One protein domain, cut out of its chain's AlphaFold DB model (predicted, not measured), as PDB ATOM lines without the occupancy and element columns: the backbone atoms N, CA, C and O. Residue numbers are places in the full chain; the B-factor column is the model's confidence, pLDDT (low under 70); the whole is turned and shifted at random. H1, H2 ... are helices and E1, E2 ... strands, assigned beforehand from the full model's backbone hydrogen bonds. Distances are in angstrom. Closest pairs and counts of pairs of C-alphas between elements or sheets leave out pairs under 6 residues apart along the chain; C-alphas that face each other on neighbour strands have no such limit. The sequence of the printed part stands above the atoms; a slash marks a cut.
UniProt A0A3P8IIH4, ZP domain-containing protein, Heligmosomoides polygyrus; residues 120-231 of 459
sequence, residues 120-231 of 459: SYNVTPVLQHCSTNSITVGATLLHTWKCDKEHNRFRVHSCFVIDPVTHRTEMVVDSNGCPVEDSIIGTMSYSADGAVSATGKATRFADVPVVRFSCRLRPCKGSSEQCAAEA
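AT A GLANCE: This is residues 120 to 231 of the 459 residues of the protein "ZP domain-containing protein" of Heligmosomoides polygyrus (UniProt A0A3P8IIH4). The domain is a small sandwich: a sheet of four strands lies face to face with a sheet of three, their strands crossed at 44 degrees, and the short helix H1 sits at one end of the long axis. The long link of residues 126 to 139 loops out at the other end, and the chain passes from one sheet to the other three times. The printed part has 112 residues, with seven named strands followed by one named helix; the sheet orders are E1 - E2 - E6 - E5 and E4 - E3 - E7, both all antiparallel. The class is mostly strand, though under half of the residues are in named elements. The whole is compact, with a radius of gyration of the C-alphas of 14.5 A and spans of 43 by 29 by 22 A.

HOW THE PARTS SIT: In the larger sheet, the hairpin of E1, residues 120 to 125, and E2, residues 140 to 147, has N 122 and O 144 within hydrogen-bond range at 2.9 A. E6, residues 195 to 201, is antiparallel to E2, with N 143 and O 198 at 2.8 A. E6 forms a hairpin with the edge strand E5, residues 188 to 190, where N 189 and O 197 are 2.8 A apart. The second sheet has E3, residues 154 to 162, as its inner strand; E3 bends by 50 degrees at residue 157. E7, residues 212 to 219, is its antiparallel neighbour, with N 160 and O 214 at 2.9 A. E4, residues 169 to 173, forms a hairpin with E3, with N 170 and O 161 at 2.9 A. The two sheets make a sandwich, two sheets face to face, with the facing parts 9.7 A centre to centre and the best planes 17 degrees apart. The closest C-alphas of E3 and E6 are those of Arg 155 and Val 196, 7.9 A apart. E1 and E4 are apart. H1, residues 224 to 229, only grazes each sheet with residues 224 to 228; its closest C-alpha pair with E3 is Arg 155 and Cys 227, 6.7 A. Every O i to N i+4 pair in H1 is within hydrogen-bond range.

IN THESE COORDINATES: E1 begins at C-alpha 120, (-42.835, 36.782, -18.952). E2 is 23.5 A long, E6 19.8 A, E3 22.7 A and E7 22.9 A. E7 ends at C-alpha 219, (-30.224, 36.093, -12.566), and H1 ends at C-alpha 229, (-21.877, 45.425, -17.488).

THE WHOLE: The two C-alphas farthest apart are those of Asp 207 and Ser 223, at 44.1 A. The printed part has no cut. The links E1 to E2 and E4 to E5 are long. The mean pLDDT of the printed part is 81.2, and residues 127 to 134, 151 and 221 to 231 are under 70.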
ATOM      1  N   SER A 120     -42.033  36.640 -17.748       90.94
ATOM      2  CA  SER A 120     -42.835  36.782 -18.952       90.94
ATOM      3  C   SER A 120     -41.927  37.158 -20.117       90.94
ATOM      4  O   SER A 120     -40.937  37.877 -19.952       90.94
ATOM      5  N   TYR A 121     -42.260  36.645 -21.295       93.88
ATOM      6  CA  TYR A 121     -41.575  36.946 -22.542       93.88
ATOM      7  C   TYR A 121     -42.637  37.166 -23.613       93.88
ATOM      8  O   TYR A 121     -43.364  36.240 -23.972       93.88
ATOM      9  N   ASN A 122     -42.732  38.407 -24.076       91.94
ATOM     10  CA  ASN A 122     -43.697  38.852 -25.066       91.94
ATOM     11  C   ASN A 122     -42.954  39.240 -26.345       91.94
ATOM     12  O   ASN A 122     -41.867  39.815 -26.293       91.94
ATOM     13  N   VAL A 123     -43.567  38.954 -27.490       91.62
ATOM     14  CA  VAL A 123     -43.096  39.394 -28.805       91.62
ATOM     15  C   VAL A 123     -44.264  40.109 -29.468       91.62
ATOM     16  O   VAL A 123     -45.314  39.506 -29.680       91.62
ATOM     17  N   THR A 124     -44.106  41.401 -29.734       89.75
ATOM     18  CA  THR A 124     -45.168  42.270 -30.258       89.75
ATOM     19  C   THR A 124     -44.724  42.922 -31.562       89.75
ATOM     20  O   THR A 124     -43.611  43.451 -31.602       89.75
ATOM     21  N   PRO A 125     -45.548  42.933 -32.623       88.25
ATOM     22  CA  PRO A 125     -45.206  43.649 -33.845       88.25
ATOM     23  C   PRO A 125     -45.152  45.160 -33.609       88.25
ATOM     24  O   PRO A 125     -45.971  45.715 -32.874       88.25
ATOM     25  N   VAL A 126     -44.211  45.834 -34.269       83.06
ATOM     26  CA  VAL A 126     -44.178  47.301 -34.335       83.06
ATOM     27  C   VAL A 126     -45.162  47.762 -35.420       83.06
ATOM     28  O   VAL A 126     -45.289  47.140 -36.472       83.06
ATOM     29  N   LEU A 127     -45.906  48.834 -35.134       67.25
ATOM     30  CA  LEU A 127     -47.275  49.092 -35.618       67.25
ATOM     31  C   LEU A 127     -47.498  49.387 -37.124       67.25
ATOM     32  O   LEU A 127     -48.571  49.858 -37.485       67.25
ATOM     33  N   GLN A 128     -46.544  49.117 -38.017       57.12
ATOM     34  CA  GLN A 128     -46.664  49.501 -39.433       57.12
ATOM     35  C   GLN A 128     -47.427  48.490 -40.315       57.12
ATOM     36  O   GLN A 128     -48.205  48.917 -41.167       57.12
ATOM     37  N   HIS A 129     -47.245  47.170 -40.142       52.62
ATOM     38  CA  HIS A 129     -47.700  46.176 -41.142       52.62
ATOM     39  C   HIS A 129     -48.192  44.830 -40.565       52.62
ATOM     40  O   HIS A 129     -47.746  43.771 -41.009       52.62
ATOM     41  N   CYS A 130     -49.088  44.818 -39.571       52.75
ATOM     42  CA  CYS A 130     -49.593  43.560 -38.993       52.75
ATOM     43  C   CYS A 130     -51.117  43.515 -38.840       52.75
ATOM     44  O   CYS A 130     -51.725  44.399 -38.239       52.75
ATOM     45  N   SER A 131     -51.712  42.429 -39.337       56.84
ATOM     46  CA  SER A 131     -53.071  42.016 -38.987       56.84
ATOM     47  C   SER A 131     -53.039  41.293 -37.638       56.84
ATOM     48  O   SER A 131     -52.034  40.679 -37.284       56.84
ATOM     49  N   THR A 132     -54.137  41.310 -36.882       56.41
ATOM     50  CA  THR A 132     -54.196  40.728 -35.526       56.41
ATOM     51  C   THR A 132     -53.888  39.229 -35.462       56.41
ATOM     52  O   THR A 132     -53.530  38.735 -34.396       56.41
ATOM     53  N   ASN A 133     -53.985  38.519 -36.592       62.62
ATOM     54  CA  ASN A 133     -53.771  37.073 -36.692       62.62
ATOM     55  C   ASN A 133     -52.574  36.667 -37.581       62.62
ATOM     56  O   ASN A 133     -52.338  35.468 -37.740       62.62
ATOM     57  N   SER A 134     -51.839  37.605 -38.192       68.50
ATOM     58  CA  SER A 134     -50.728  37.270 -39.098       68.50
ATOM     59  C   SER A 134     -49.621  38.328 -39.150       68.50
ATOM     60  O   SER A 134     -49.862  39.535 -39.143       68.50
ATOM     61  N   ILE A 135     -48.385  37.833 -39.237       81.81
ATOM     62  CA  ILE A 135     -47.138  38.599 -39.305       81.81
ATOM     63  C   ILE A 135     -46.407  38.224 -40.599       81.81
ATOM     64  O   ILE A 135     -46.261  37.043 -40.917       81.81
ATOM     65  N   THR A 136     -45.945  39.229 -41.339       85.00
ATOM     66  CA  THR A 136     -45.157  39.047 -42.566       85.00
ATOM     67  C   THR A 136     -43.684  38.825 -42.218       85.00
ATOM     68  O   THR A 136     -43.156  39.485 -41.327       85.00
ATOM     69  N   VAL A 137     -42.994  37.927 -42.929       88.75
ATOM     70  CA  VAL A 137     -41.536  37.750 -42.783       88.75
ATOM     71  C   VAL A 137     -40.827  39.077 -43.078       88.75
ATOM     72  O   VAL A 137     -41.182  39.776 -44.022       88.75
ATOM     73  N   GLY A 138     -39.847  39.442 -42.252       87.56
ATOM     74  CA  GLY A 138     -39.157  40.731 -42.317       87.56
ATOM     75  C   GLY A 138     -39.829  41.870 -41.537       87.56
ATOM     76  O   GLY A 138     -39.167  42.877 -41.299       87.56
ATOM     77  N   ALA A 139     -41.085  41.722 -41.091       88.50
ATOM     78  CA  ALA A 139     -41.764  42.739 -40.281       88.50
ATOM     79  C   ALA A 139     -41.089  42.920 -38.910       88.50
ATOM     80  O   ALA A 139     -40.686  41.945 -38.272       88.50
ATOM     81  N   THR A 140     -40.988  44.165 -38.446       91.00
ATOM     82  CA  THR A 140     -40.289  44.519 -37.203       91.00
ATOM     83  C   THR A 140     -41.029  44.005 -35.967       91.00
ATOM     84  O   THR A 140     -42.204  44.312 -35.754       91.00
ATOM     85  N   LEU A 141     -40.319  43.261 -35.119       92.38
ATOM     86  CA  LEU A 141     -40.800  42.728 -33.848       92.38
ATOM     87  C   LEU A 141     -40.063  43.387 -32.681       92.38
ATOM     88  O   LEU A 141     -38.839  43.513 -32.692       92.38
ATOM     89  N   LEU A 142     -40.814  43.752 -31.647       93.31
ATOM     90  CA  LEU A 142     -40.294  44.130 -30.342       93.31
ATOM     91  C   LEU A 142     -40.376  42.914 -29.414       93.31
ATOM     92  O   LEU A 142     -41.461  42.447 -29.062       93.31
ATOM     93  N   HIS A 143     -39.216  42.410 -29.015       94.88
ATOM     94  CA  HIS A 143     -39.057  41.366 -28.013       94.88
ATOM     95  C   HIS A 143     -38.960  42.030 -26.637       94.88
ATOM     96  O   HIS A 143     -38.259  43.027 -26.478       94.88
ATOM     97  N   THR A 144     -39.685  41.523 -25.641       94.06
ATOM     98  CA  THR A 144     -39.717  42.082 -24.280       94.06
ATOM     99  C   THR A 144     -39.698  40.972 -23.236       94.06
ATOM    100  O   THR A 144     -40.604  40.139 -23.198       94.06
ATOM    101  N   TRP A 145     -38.709  40.998 -22.343       93.62
ATOM    102  CA  TRP A 145     -38.597  40.102 -21.191       93.62
ATOM    103  C   TRP A 145     -38.814  40.894 -19.897       93.62
ATOM    104  O   TRP A 145     -38.220  41.958 -19.716       93.62
ATOM    105  N   LYS A 146     -39.651  40.383 -18.987       91.19
ATOM    106  CA  LYS A 146     -39.893  40.974 -17.655       91.19
ATOM    107  C   LYS A 146     -40.096  39.883 -16.610       91.19
ATOM    108  O   LYS A 146     -40.938  39.008 -16.819       91.19
ATOM    109  N   CYS A 147     -39.384  39.961 -15.491       89.69
ATOM    110  CA  CYS A 147     -39.583  39.097 -14.324       89.69
ATOM    111  C   CYS A 147     -40.282  39.848 -13.176       89.69
ATOM    112  O   CYS A 147     -40.462  41.066 -13.248       89.69
ATOM    113  N   ASP A 148     -40.712  39.122 -12.141       86.38
ATOM    114  CA  ASP A 148     -41.315  39.704 -10.933       86.38
ATOM    115  C   ASP A 148     -40.399  40.764 -10.287       86.38
ATOM    116  O   ASP A 148     -39.175  40.669 -10.360       86.38
ATOM    117  N   LYS A 149     -40.981  41.763  -9.604       70.06
ATOM    118  CA  LYS A 149     -40.244  42.935  -9.078       70.06
ATOM    119  C   LYS A 149     -39.110  42.595  -8.102       70.06
ATOM    120  O   LYS A 149     -38.114  43.307  -8.064       70.06
ATOM    121  N   GLU A 150     -39.243  41.509  -7.344       71.50
ATOM    122  CA  GLU A 150     -38.207  40.996  -6.430       71.50
ATOM    123  C   GLU A 150     -36.989  40.419  -7.175       71.50
ATOM    124  O   GLU A 150     -35.890  40.333  -6.634       71.50
ATOM    125  N   HIS A 151     -37.188  40.058  -8.443       68.94
ATOM    126  CA  HIS A 151     -36.237  39.409  -9.336       68.94
ATOM    127  C   HIS A 151     -35.942  40.282 -10.572       68.94
ATOM    128  O   HIS A 151     -35.664  39.779 -11.661       68.94
ATOM    129  N   ASN A 152     -35.970  41.609 -10.409       70.81
ATOM    130  CA  ASN A 152     -35.759  42.601 -11.473       70.81
ATOM    131  C   ASN A 152     -34.324  42.648 -12.057       70.81
ATOM    132  O   ASN A 152     -34.026  43.507 -12.883       70.81
ATOM    133  N   ARG A 153     -33.427  41.750 -11.629       78.62
ATOM    134  CA  ARG A 153     -32.015  41.679 -12.032       78.62
ATOM    135  C   ARG A 153     -31.698  40.344 -12.702       78.62
ATOM    136  O   ARG A 153     -31.319  39.365 -12.057       78.62
ATOM    137  N   PHE A 154     -31.850  40.318 -14.021       86.44
ATOM    138  CA  PHE A 154     -31.511  39.181 -14.871       86.44
ATOM    139  C   PHE A 154     -30.926  39.655 -16.204       86.44
ATOM    140  O   PHE A 154     -31.263  40.733 -16.687       86.44
ATOM    141  N   ARG A 155     -30.105  38.805 -16.829       86.31
ATOM    142  CA  ARG A 155     -29.695  38.943 -18.232       86.31
ATOM    143  C   ARG A 155     -30.291  37.841 -19.099       86.31
ATOM    144  O   ARG A 155     -30.549  36.732 -18.618       86.31
ATOM    145  N   VAL A 156     -30.505  38.120 -20.380       90.31
ATOM    146  CA  VAL A 156     -30.830  37.070 -21.354       90.31
ATOM    147  C   VAL A 156     -29.557  36.259 -21.600       90.31
ATOM    148  O   VAL A 156     -28.504  36.820 -21.876       90.31
ATOM    149  N   HIS A 157     -29.633  34.939 -21.432       87.06
ATOM    150  CA  HIS A 157     -28.459  34.062 -21.476       87.06
ATOM    151  C   HIS A 157     -28.274  33.348 -22.808       87.06
ATOM    152  O   HIS A 157     -27.157  32.983 -23.117       87.06
ATOM    153  N   SER A 158     -29.363  33.025 -23.512       89.00
ATOM    154  CA  SER A 158     -29.351  32.399 -24.845       89.00
ATOM    155  C   SER A 158     -30.782  32.230 -25.344       89.00
ATOM    156  O   SER A 158     -31.647  31.853 -24.545       89.00
ATOM    157  N   CYS A 159     -31.024  32.393 -26.640       91.81
ATOM    158  CA  CYS A 159     -32.344  32.267 -27.257       91.81
ATOM    159  C   CYS A 159     -32.290  31.397 -28.509       91.81
ATOM    160  O   CYS A 159     -31.327  31.434 -29.273       91.81
ATOM    161  N   PHE A 160     -33.372  30.660 -28.733       91.75
ATOM    162  CA  PHE A 160     -33.539  29.744 -29.852       91.75
ATOM    163  C   PHE A 160     -34.825  30.052 -30.617       91.75
ATOM    164  O   PHE A 160     -35.863  30.311 -29.999       91.75
ATOM    165  N   VAL A 161     -34.767  29.966 -31.944       91.88
ATOM    166  CA  VAL A 161     -35.941  29.820 -32.812       91.88
ATOM    167  C   VAL A 161     -36.176  28.326 -32.997       91.88
ATOM    168  O   VAL A 161     -35.258  27.588 -33.341       91.88
ATOM    169  N   ILE A 162     -37.391  27.872 -32.701       86.44
ATOM    170  CA  ILE A 162     -37.735  26.451 -32.644       86.44
ATOM    171  C   ILE A 162     -38.957  26.193 -33.516       86.44
ATOM    172  O   ILE A 162     -39.993  26.839 -33.338       86.44
ATOM    173  N   ASP A 163     -38.857  25.221 -34.415       85.38
ATOM    174  CA  ASP A 163     -40.021  24.686 -35.111       85.38
ATOM    175  C   ASP A 163     -40.908  23.908 -34.110       85.38
ATOM    176  O   ASP A 163     -40.438  22.960 -33.465       85.38
ATOM    177  N   PRO A 164     -42.191  24.284 -33.924       74.12
ATOM    178  CA  PRO A 164     -43.122  23.523 -33.099       74.12
ATOM    179  C   PRO A 164     -43.466  22.128 -33.653       74.12
ATOM    180  O   PRO A 164     -44.104  21.373 -32.921       74.12
ATOM    181  N   VAL A 165     -43.067  21.788 -34.886       70.06
ATOM    182  CA  VAL A 165     -43.397  20.536 -35.588       70.06
ATOM    183  C   VAL A 165     -42.213  19.559 -35.650       70.06
ATOM    184  O   VAL A 165     -42.284  18.490 -35.052       70.06
ATOM    185  N   THR A 166     -41.113  19.899 -36.334       71.19
ATOM    186  CA  THR A 166     -39.917  19.030 -36.447       71.19
ATOM    187  C   THR A 166     -38.984  19.109 -35.238       71.19
ATOM    188  O   THR A 166     -38.121  18.253 -35.062       71.19
ATOM    189  N   HIS A 167     -39.130  20.151 -34.413       72.31
ATOM    190  CA  HIS A 167     -38.199  20.524 -33.339       72.31
ATOM    191  C   HIS A 167     -36.781  20.857 -33.794       72.31
ATOM    192  O   HIS A 167     -35.871  20.893 -32.965       72.31
ATOM    193  N   ARG A 168     -36.600  21.209 -35.075       78.38
ATOM    194  CA  ARG A 168     -35.423  21.959 -35.516       78.38
ATOM    195  C   ARG A 168     -35.254  23.206 -34.641       78.38
ATOM    196  O   ARG A 168     -36.202  23.972 -34.452       78.38
ATOM    197  N   THR A 169     -34.053  23.393 -34.101       80.88
ATOM    198  CA  THR A 169     -33.689  24.534 -33.258       80.88
ATOM    199  C   THR A 169     -32.503  25.270 -33.866       80.88
ATOM    200  O   THR A 169     -31.497  24.658 -34.200       80.88
ATOM    201  N   GLU A 170     -32.608  26.591 -33.977       86.44
ATOM    202  CA  GLU A 170     -31.500  27.465 -34.377       86.44
ATOM    203  C   GLU A 170     -31.210  28.438 -33.237       86.44
ATOM    204  O   GLU A 170     -32.136  28.982 -32.624       86.44
ATOM    205  N   MET A 171     -29.934  28.652 -32.926       85.06
ATOM    206  CA  MET A 171     -29.511  29.585 -31.883       85.06
ATOM    207  C   MET A 171     -29.459  31.002 -32.459       85.06
ATOM    208  O   MET A 171     -28.731  31.255 -33.409       85.06
ATOM    209  N   VAL A 172     -30.234  31.922 -31.879       92.50
ATOM    210  CA  VAL A 172     -30.314  33.329 -32.321       92.50
ATOM    211  C   VAL A 172     -29.703  34.307 -31.319       92.50
ATOM    212  O   VAL A 172     -29.401  35.439 -31.675       92.50
ATOM    213  N   VAL A 173     -29.476  33.857 -30.084       89.75
ATOM    214  CA  VAL A 173     -28.643  34.532 -29.082       89.75
ATOM    215  C   VAL A 173     -27.762  33.463 -28.441       89.75
ATOM    216  O   VAL A 173     -28.290  32.426 -28.017       89.75
ATOM    217  N   ASP A 174     -26.456  33.716 -28.394       85.56
ATOM    218  CA  ASP A 174     -25.423  32.806 -27.890       85.56
ATOM    219  C   ASP A 174     -25.491  32.610 -26.362       85.56
ATOM    220  O   ASP A 174     -26.424  33.078 -25.720       85.56
ATOM    221  N   SER A 175     -24.525  31.909 -25.754       83.69
ATOM    222  CA  SER A 175     -24.448  31.717 -24.292       83.69
ATOM    223  C   SER A 175     -23.995  32.947 -23.492       83.69
ATOM    224  O   SER A 175     -24.089  32.952 -22.263       83.69
ATOM    225  N   ASN A 176     -23.453  33.963 -24.157       80.31
ATOM    226  CA  ASN A 176     -22.979  35.187 -23.527       80.31
ATOM    227  C   ASN A 176     -24.126  36.198 -23.381       80.31
ATOM    228  O   ASN A 176     -24.161  36.936 -22.395       80.31
ATOM    229  N   GLY A 177     -25.098  36.158 -24.294       81.69
ATOM    230  CA  GLY A 177     -26.153  37.157 -24.462       81.69
ATOM    231  C   GLY A 177     -25.990  37.974 -25.749       81.69
ATOM    232  O   GLY A 177     -26.798  38.865 -26.002       81.69
ATOM    233  N   CYS A 178     -24.981  37.663 -26.571       87.06
ATOM    234  CA  CYS A 178     -24.782  38.269 -27.880       87.06
ATOM    235  C   CYS A 178     -25.821  37.733 -28.878       87.06
ATOM    236  O   CYS A 178     -26.055  36.518 -28.920       87.06
ATOM    237  N   PRO A 179     -26.416  38.586 -29.728       89.31
ATOM    238  CA  PRO A 179     -27.159  38.114 -30.889       89.31
ATOM    239  C   PRO A 179     -26.226  37.351 -31.844       89.31
ATOM    240  O   PRO A 179     -25.072  37.724 -32.037       89.31
ATOM    241  N   VAL A 180     -26.724  36.257 -32.424       87.44
ATOM    242  CA  VAL A 180     -26.005  35.468 -33.449       87.44
ATOM    243  C   VAL A 180     -26.270  36.030 -34.851       87.44
ATOM    244  O   VAL A 180     -25.433  35.920 -35.743       87.44
ATOM    245  N   GLU A 181     -27.443  36.638 -35.031       82.31
ATOM    246  CA  GLU A 181     -27.903  37.280 -36.258       82.31
ATOM    247  C   GLU A 181     -28.806  38.460 -35.867       82.31
ATOM    248  O   GLU A 181     -29.973  38.266 -35.506       82.31
ATOM    249  N   ASP A 182     -28.259  39.679 -35.935       84.00
ATOM    250  CA  ASP A 182     -28.935  40.924 -35.530       84.00
ATOM    251  C   ASP A 182     -30.273  41.139 -36.253       84.00
ATOM    252  O   ASP A 182     -31.180  41.790 -35.729       84.00
ATOM    253  N   SER A 183     -30.430  40.567 -37.453       85.56
ATOM    254  CA  SER A 183     -31.684  40.628 -38.204       85.56
ATOM    255  C   SER A 183     -32.849  39.934 -37.494       85.56
ATOM    256  O   SER A 183     -33.994  40.307 -37.741       85.56
ATOM    257  N   ILE A 184     -32.601  38.923 -36.653       90.62
ATOM    258  CA  ILE A 184     -33.656  38.110 -36.022       90.62
ATOM    259  C   ILE A 184     -33.977  38.620 -34.615       90.62
ATOM    260  O   ILE A 184     -35.143  38.846 -34.301       90.62
ATOM    261  N   ILE A 185     -32.954  38.822 -33.785       92.44
ATOM    262  CA  ILE A 185     -33.025  39.541 -32.507       92.44
ATOM    263  C   ILE A 185     -31.760  40.393 -32.459       92.44
ATOM    264  O   ILE A 185     -30.671  39.832 -32.427       92.44
ATOM    265  N   GLY A 186     -31.897  41.716 -32.469       89.94
ATOM    266  CA  GLY A 186     -30.772  42.642 -32.360       89.94
ATOM    267  C   GLY A 186     -30.330  42.891 -30.917       89.94
ATOM    268  O   GLY A 186     -30.742  42.208 -29.975       89.94
ATOM    269  N   THR A 187     -29.502  43.921 -30.742       88.44
ATOM    270  CA  THR A 187     -28.926  44.329 -29.453       88.44
ATOM    271  C   THR A 187     -29.985  44.530 -28.363       88.44
ATOM    272  O   THR A 187     -31.050  45.110 -28.588       88.44
ATOM    273  N   MET A 188     -29.676  44.060 -27.153       88.69
ATOM    274  CA  MET A 188     -30.598  44.071 -26.017       88.69
ATOM    275  C   MET A 188     -30.419  45.323 -25.162       88.69
ATOM    276  O   MET A 188     -29.358  45.552 -24.587       88.69
ATOM    277  N   SER A 189     -31.485  46.107 -25.036       88.38
ATOM    278  CA  SER A 189     -31.566  47.247 -24.130       88.38
ATOM    279  C   SER A 189     -32.097  46.801 -22.765       88.38
ATOM    280  O   SER A 189     -33.187  46.228 -22.666       88.38
ATOM    281  N   TYR A 190     -31.321  47.076 -21.718       86.62
ATOM    282  CA  TYR A 190     -31.650  46.803 -20.320       86.62
ATOM    283  C   TYR A 190     -32.176  48.086 -19.662       86.62
ATOM    284  O   TYR A 190     -31.433  49.057 -19.533       86.62
ATOM    285  N   SER A 191     -33.451  48.117 -19.262       83.44
ATOM    286  CA  SER A 191     -34.055  49.291 -18.619       83.44
ATOM    287  C   SER A 191     -33.865  49.287 -17.099       83.44
ATOM    288  O   SER A 191     -33.771  48.234 -16.464       83.44
ATOM    289  N   ALA A 192     -33.882  50.479 -16.494       74.81
ATOM    290  CA  ALA A 192     -33.796  50.653 -15.042       74.81
ATOM    291  C   ALA A 192     -34.938  49.954 -14.268       74.81
ATOM    292  O   ALA A 192     -34.749  49.564 -13.118       74.81
ATOM    293  N   ASP A 193     -36.092  49.724 -14.909       74.62
ATOM    294  CA  ASP A 193     -37.229  48.988 -14.333       74.62
ATOM    295  C   ASP A 193     -36.989  47.467 -14.216       74.62
ATOM    296  O   ASP A 193     -37.856  46.744 -13.719       74.62
ATOM    297  N   GLY A 194     -35.859  46.953 -14.715       79.44
ATOM    298  CA  GLY A 194     -35.603  45.513 -14.822       79.44
ATOM    299  C   GLY A 194     -36.368  44.841 -15.966       79.44
ATOM    300  O   GLY A 194     -36.635  43.639 -15.923       79.44
ATOM    301  N   ALA A 195     -36.755  45.610 -16.987       87.00
ATOM    302  CA  ALA A 195     -37.252  45.075 -18.246       87.00
ATOM    303  C   ALA A 195     -36.117  45.021 -19.274       87.00
ATOM    304  O   ALA A 195     -35.313  45.945 -19.372       87.00
ATOM    305  N   VAL A 196     -36.088  43.965 -20.082       90.88
ATOM    306  CA  VAL A 196     -35.170  43.857 -21.223       90.88
ATOM    307  C   VAL A 196     -35.990  43.949 -22.496       90.88
ATOM    308  O   VAL A 196     -37.051  43.327 -22.593       90.88
ATOM    309  N   SER A 197     -35.507  44.701 -23.479       93.12
ATOM    310  CA  SER A 197     -36.144  44.809 -24.791       93.12
ATOM    311  C   SER A 197     -35.128  44.711 -25.921       93.12
ATOM    312  O   SER A 197     -33.995  45.162 -25.782       93.12
ATOM    313  N   ALA A 198     -35.525  44.109 -27.036       93.62
ATOM    314  CA  ALA A 198     -34.712  44.023 -28.245       93.62
ATOM    315  C   ALA A 198     -35.607  44.166 -29.476       93.62
ATOM    316  O   ALA A 198     -36.732  43.661 -29.495       93.62
ATOM    317  N   THR A 199     -35.106  44.838 -30.508       93.94
ATOM    318  CA  THR A 199     -35.788  44.919 -31.807       93.94
ATOM    319  C   THR A 199     -35.227  43.841 -32.727       93.94
ATOM    320  O   THR A 199     -34.022  43.613 -32.743       93.94
ATOM    321  N   GLY A 200     -36.088  43.169 -33.482       92.69
ATOM    322  CA  GLY A 200     -35.717  42.131 -34.443       92.69
ATOM    323  C   GLY A 200     -36.692  42.090 -35.617       92.69
ATOM    324  O   GLY A 200     -37.574  42.945 -35.728       92.69
ATOM    325  N   LYS A 201     -36.562  41.095 -36.497       92.44
ATOM    326  CA  LYS A 201     -37.498  40.865 -37.606       92.44
ATOM    327  C   LYS A 201     -38.152  39.497 -37.499       92.44
ATOM    328  O   LYS A 201     -37.537  38.505 -37.110       92.44
ATOM    329  N   ALA A 202     -39.408  39.437 -37.922       90.94
ATOM    330  CA  ALA A 202     -40.147  38.199 -38.070       90.94
ATOM    331  C   ALA A 202     -39.427  37.248 -39.035       90.94
ATOM    332  O   ALA A 202     -39.234  37.565 -40.209       90.94
ATOM    333  N   THR A 203     -39.061  36.070 -38.538       90.19
ATOM    334  CA  THR A 203     -38.384  35.018 -39.301       90.19
ATOM    335  C   THR A 203     -39.150  33.700 -39.209       90.19
ATOM    336  O   THR A 203     -39.958  33.501 -38.300       90.19
ATOM    337  N   ARG A 204     -38.896  32.796 -40.156       89.38
ATOM    338  CA  ARG A 204     -39.431  31.430 -40.195       89.38
ATOM    339  C   ARG A 204     -38.467  30.517 -40.951       89.38
ATOM    340  O   ARG A 204     -37.698  30.994 -41.783       89.38
ATOM    341  N   PHE A 205     -38.558  29.210 -40.724       86.38
ATOM    342  CA  PHE A 205     -37.947  28.230 -41.629       86.38
ATOM    343  C   PHE A 205     -38.677  28.240 -42.978       86.38
ATOM    344  O   PHE A 205     -39.870  28.545 -43.023       86.38
ATOM    345  N   ALA A 206     -37.988  27.927 -44.079       81.69
ATOM    346  CA  ALA A 206     -38.532  28.054 -45.438       81.69
ATOM    347  C   ALA A 206     -39.819  27.229 -45.662       81.69
ATOM    348  O   ALA A 206     -40.745  27.676 -46.344       81.69
ATOM    349  N   ASP A 207     -39.889  26.079 -45.005       80.94
ATOM    350  CA  ASP A 207     -40.925  25.047 -45.004       80.94
ATOM    351  C   ASP A 207     -41.976  25.199 -43.883       80.94
ATOM    352  O   ASP A 207     -43.083  24.673 -44.002       80.94
ATOM    353  N   VAL A 208     -41.681  25.955 -42.819       78.75
ATOM    354  CA  VAL A 208     -42.539  26.050 -41.622       78.75
ATOM    355  C   VAL A 208     -43.301  27.391 -41.578       78.75
ATOM    356  O   VAL A 208     -42.687  28.450 -41.740       78.75
ATOM    357  N   PRO A 209     -44.630  27.404 -41.327       76.62
ATOM    358  CA  PRO A 209     -45.430  28.635 -41.280       76.62
ATOM    359  C   PRO A 209     -45.437  29.345 -39.913       76.62
ATOM    360  O   PRO A 209     -45.829  30.506 -39.836       76.62
ATOM    361  N   VAL A 210     -45.042  28.669 -38.828       83.75
ATOM    362  CA  VAL A 210     -45.082  29.182 -37.445       83.75
ATOM    363  C   VAL A 210     -43.813  28.769 -36.709       83.75
ATOM    364  O   VAL A 210     -43.468  27.595 -36.714       83.75
ATOM    365  N   VAL A 211     -43.152  29.694 -36.011       88.19
ATOM    366  CA  VAL A 211     -41.997  29.385 -35.150       88.19
ATOM    367  C   VAL A 211     -42.241  29.795 -33.702       88.19
ATOM    368  O   VAL A 211     -43.019  30.706 -33.415       88.19
ATOM    369  N   ARG A 212     -41.556  29.129 -32.772       88.81
ATOM    370  CA  ARG A 212     -41.590  29.427 -31.338       88.81
ATOM    371  C   ARG A 212     -40.221  29.909 -30.870       88.81
ATOM    372  O   ARG A 212     -39.254  29.155 -30.888       88.81
ATOM    373  N   PHE A 213     -40.155  31.135 -30.361       93.19
ATOM    374  CA  PHE A 213     -38.971  31.618 -29.653       93.19
ATOM    375  C   PHE A 213     -38.869  30.986 -28.253       93.19
ATOM    376  O   PHE A 213     -39.878  30.752 -27.581       93.19
ATOM    377  N   SER A 214     -37.647  30.707 -27.798       92.12
ATOM    378  CA  SER A 214     -37.376  30.058 -26.512       92.12
ATOM    379  C   SER A 214     -36.085  30.606 -25.907       92.12
ATOM    380  O   SER A 214     -35.008  30.323 -26.420       92.12
ATOM    381  N   CYS A 215     -36.174  31.375 -24.820       91.69
ATOM    382  CA  CYS A 215     -35.016  32.009 -24.182       91.69
ATOM    383  C   CYS A 215     -34.743  31.446 -22.783       91.69
ATOM    384  O   CYS A 215     -35.671  31.147 -22.034       91.69
ATOM    385  N   ARG A 216     -33.460  31.352 -22.420       89.62
ATOM    386  CA  ARG A 216     -32.992  31.157 -21.041       89.62
ATOM    387  C   ARG A 216     -32.593  32.514 -20.465       89.62
ATOM    388  O   ARG A 216     -31.947  33.302 -21.153       89.62
ATOM    389  N   LEU A 217     -32.961  32.766 -19.213       88.94
ATOM    390  CA  LEU A 217     -32.577  33.956 -18.451       88.94
ATOM    391  C   LEU A 217     -31.628  33.539 -17.322       88.94
ATOM    392  O   LEU A 217     -31.760  32.439 -16.786       88.94
ATOM    393  N   ARG A 218     -30.684  34.410 -16.962       84.31
ATOM    394  CA  ARG A 218     -29.717  34.194 -15.879       84.31
ATOM    395  C   ARG A 218     -29.842  35.331 -14.863       84.31
ATOM    396  O   ARG A 218     -29.611  36.475 -15.251       84.31
ATOM    397  N   PRO A 219     -30.215  35.062 -13.598       82.31
ATOM    398  CA  PRO A 219     -30.224  36.093 -12.566       82.31
ATOM    399  C   PRO A 219     -28.788  36.553 -12.280       82.31
ATOM    400  O   PRO A 219     -27.869  35.731 -12.241       82.31
ATOM    401  N   CYS A 220     -28.601  37.854 -12.076       76.50
ATOM    402  CA  CYS A 220     -27.305  38.488 -11.808       76.50
ATOM    403  C   CYS A 220     -27.315  39.144 -10.419       76.50
ATOM    404  O   CYS A 220     -28.364  39.527  -9.900       76.50
ATOM    405  N   LYS A 221     -26.149  39.186  -9.760       67.44
ATOM    406  CA  LYS A 221     -26.049  39.502  -8.319       67.44
ATOM    407  C   LYS A 221     -25.649  40.952  -8.017       67.44
ATOM    408  O   LYS A 221     -25.968  41.427  -6.926       67.44
ATOM    409  N   GLY A 222     -24.981  41.633  -8.952       63.22
ATOM    410  CA  GLY A 222     -24.551  43.033  -8.827       63.22
ATOM    411  C   GLY A 222     -25.693  44.054  -8.914       63.22
ATOM    412  O   GLY A 222     -26.873  43.697  -8.875       63.22
ATOM    413  N   SER A 223     -25.358  45.340  -9.024       59.41
ATOM    414  CA  SER A 223     -26.315  46.411  -9.351       59.41
ATOM    415  C   SER A 223     -26.984  46.201 -10.724       59.41
ATOM    416  O   SER A 223     -26.583  45.333 -11.497       59.41
ATOM    417  N   SER A 224     -27.999  47.001 -11.062       57.91
ATOM    418  CA  SER A 224     -28.578  47.030 -12.419       57.91
ATOM    419  C   SER A 224     -27.519  47.337 -13.486       57.91
ATOM    420  O   SER A 224     -27.453  46.657 -14.506       57.91
ATOM    421  N   GLU A 225     -26.641  48.300 -13.212       57.31
ATOM    422  CA  GLU A 225     -25.511  48.657 -14.075       57.31
ATOM    423  C   GLU A 225     -24.475  47.534 -14.160       57.31
ATOM    424  O   GLU A 225     -23.909  47.321 -15.221       57.31
ATOM    425  N   GLN A 226     -24.275  46.747 -13.100       55.25
ATOM    426  CA  GLN A 226     -23.395  45.570 -13.124       55.25
ATOM    427  C   GLN A 226     -24.051  44.349 -13.782       55.25
ATOM    428  O   GLN A 226     -23.346  43.529 -14.347       55.25
ATOM    429  N   CYS A 227     -25.382  44.235 -13.804       60.69
ATOM    430  CA  CYS A 227     -26.084  43.293 -14.683       60.69
ATOM    431  C   CYS A 227     -25.936  43.688 -16.163       60.69
ATOM    432  O   CYS A 227     -25.764  42.819 -17.015       60.69
ATOM    433  N   ALA A 228     -25.985  44.992 -16.460       56.16
ATOM    434  CA  ALA A 228     -25.745  45.527 -17.797       56.16
ATOM    435  C   ALA A 228     -24.259  45.445 -18.199       56.16
ATOM    436  O   ALA A 228     -23.978  45.173 -19.357       56.16
ATOM    437  N   ALA A 229     -23.315  45.585 -17.261       51.84
ATOM    438  CA  ALA A 229     -21.877  45.425 -17.488       51.84
ATOM    439  C   ALA A 229     -21.438  43.947 -17.516       51.84
ATOM    440  O   ALA A 229     -20.644  43.574 -18.366       51.84
ATOM    441  N   GLU A 230     -22.063  43.035 -16.764       50.47
ATOM    442  CA  GLU A 230     -21.950  41.585 -17.024       50.47
ATOM    443  C   GLU A 230     -22.486  41.191 -18.426       50.47
ATOM    444  O   GLU A 230     -22.336  40.039 -18.841       50.47
ATOM    445  N   ALA A 231     -23.107  42.128 -19.155       47.75
ATOM    446  CA  ALA A 231     -23.513  42.029 -20.557       47.75
ATOM    447  C   ALA A 231     -22.907  43.136 -21.463       47.75
ATOM    448  O   ALA A 231     -23.330  43.265 -22.611       47.75
TER     449      ALA A 231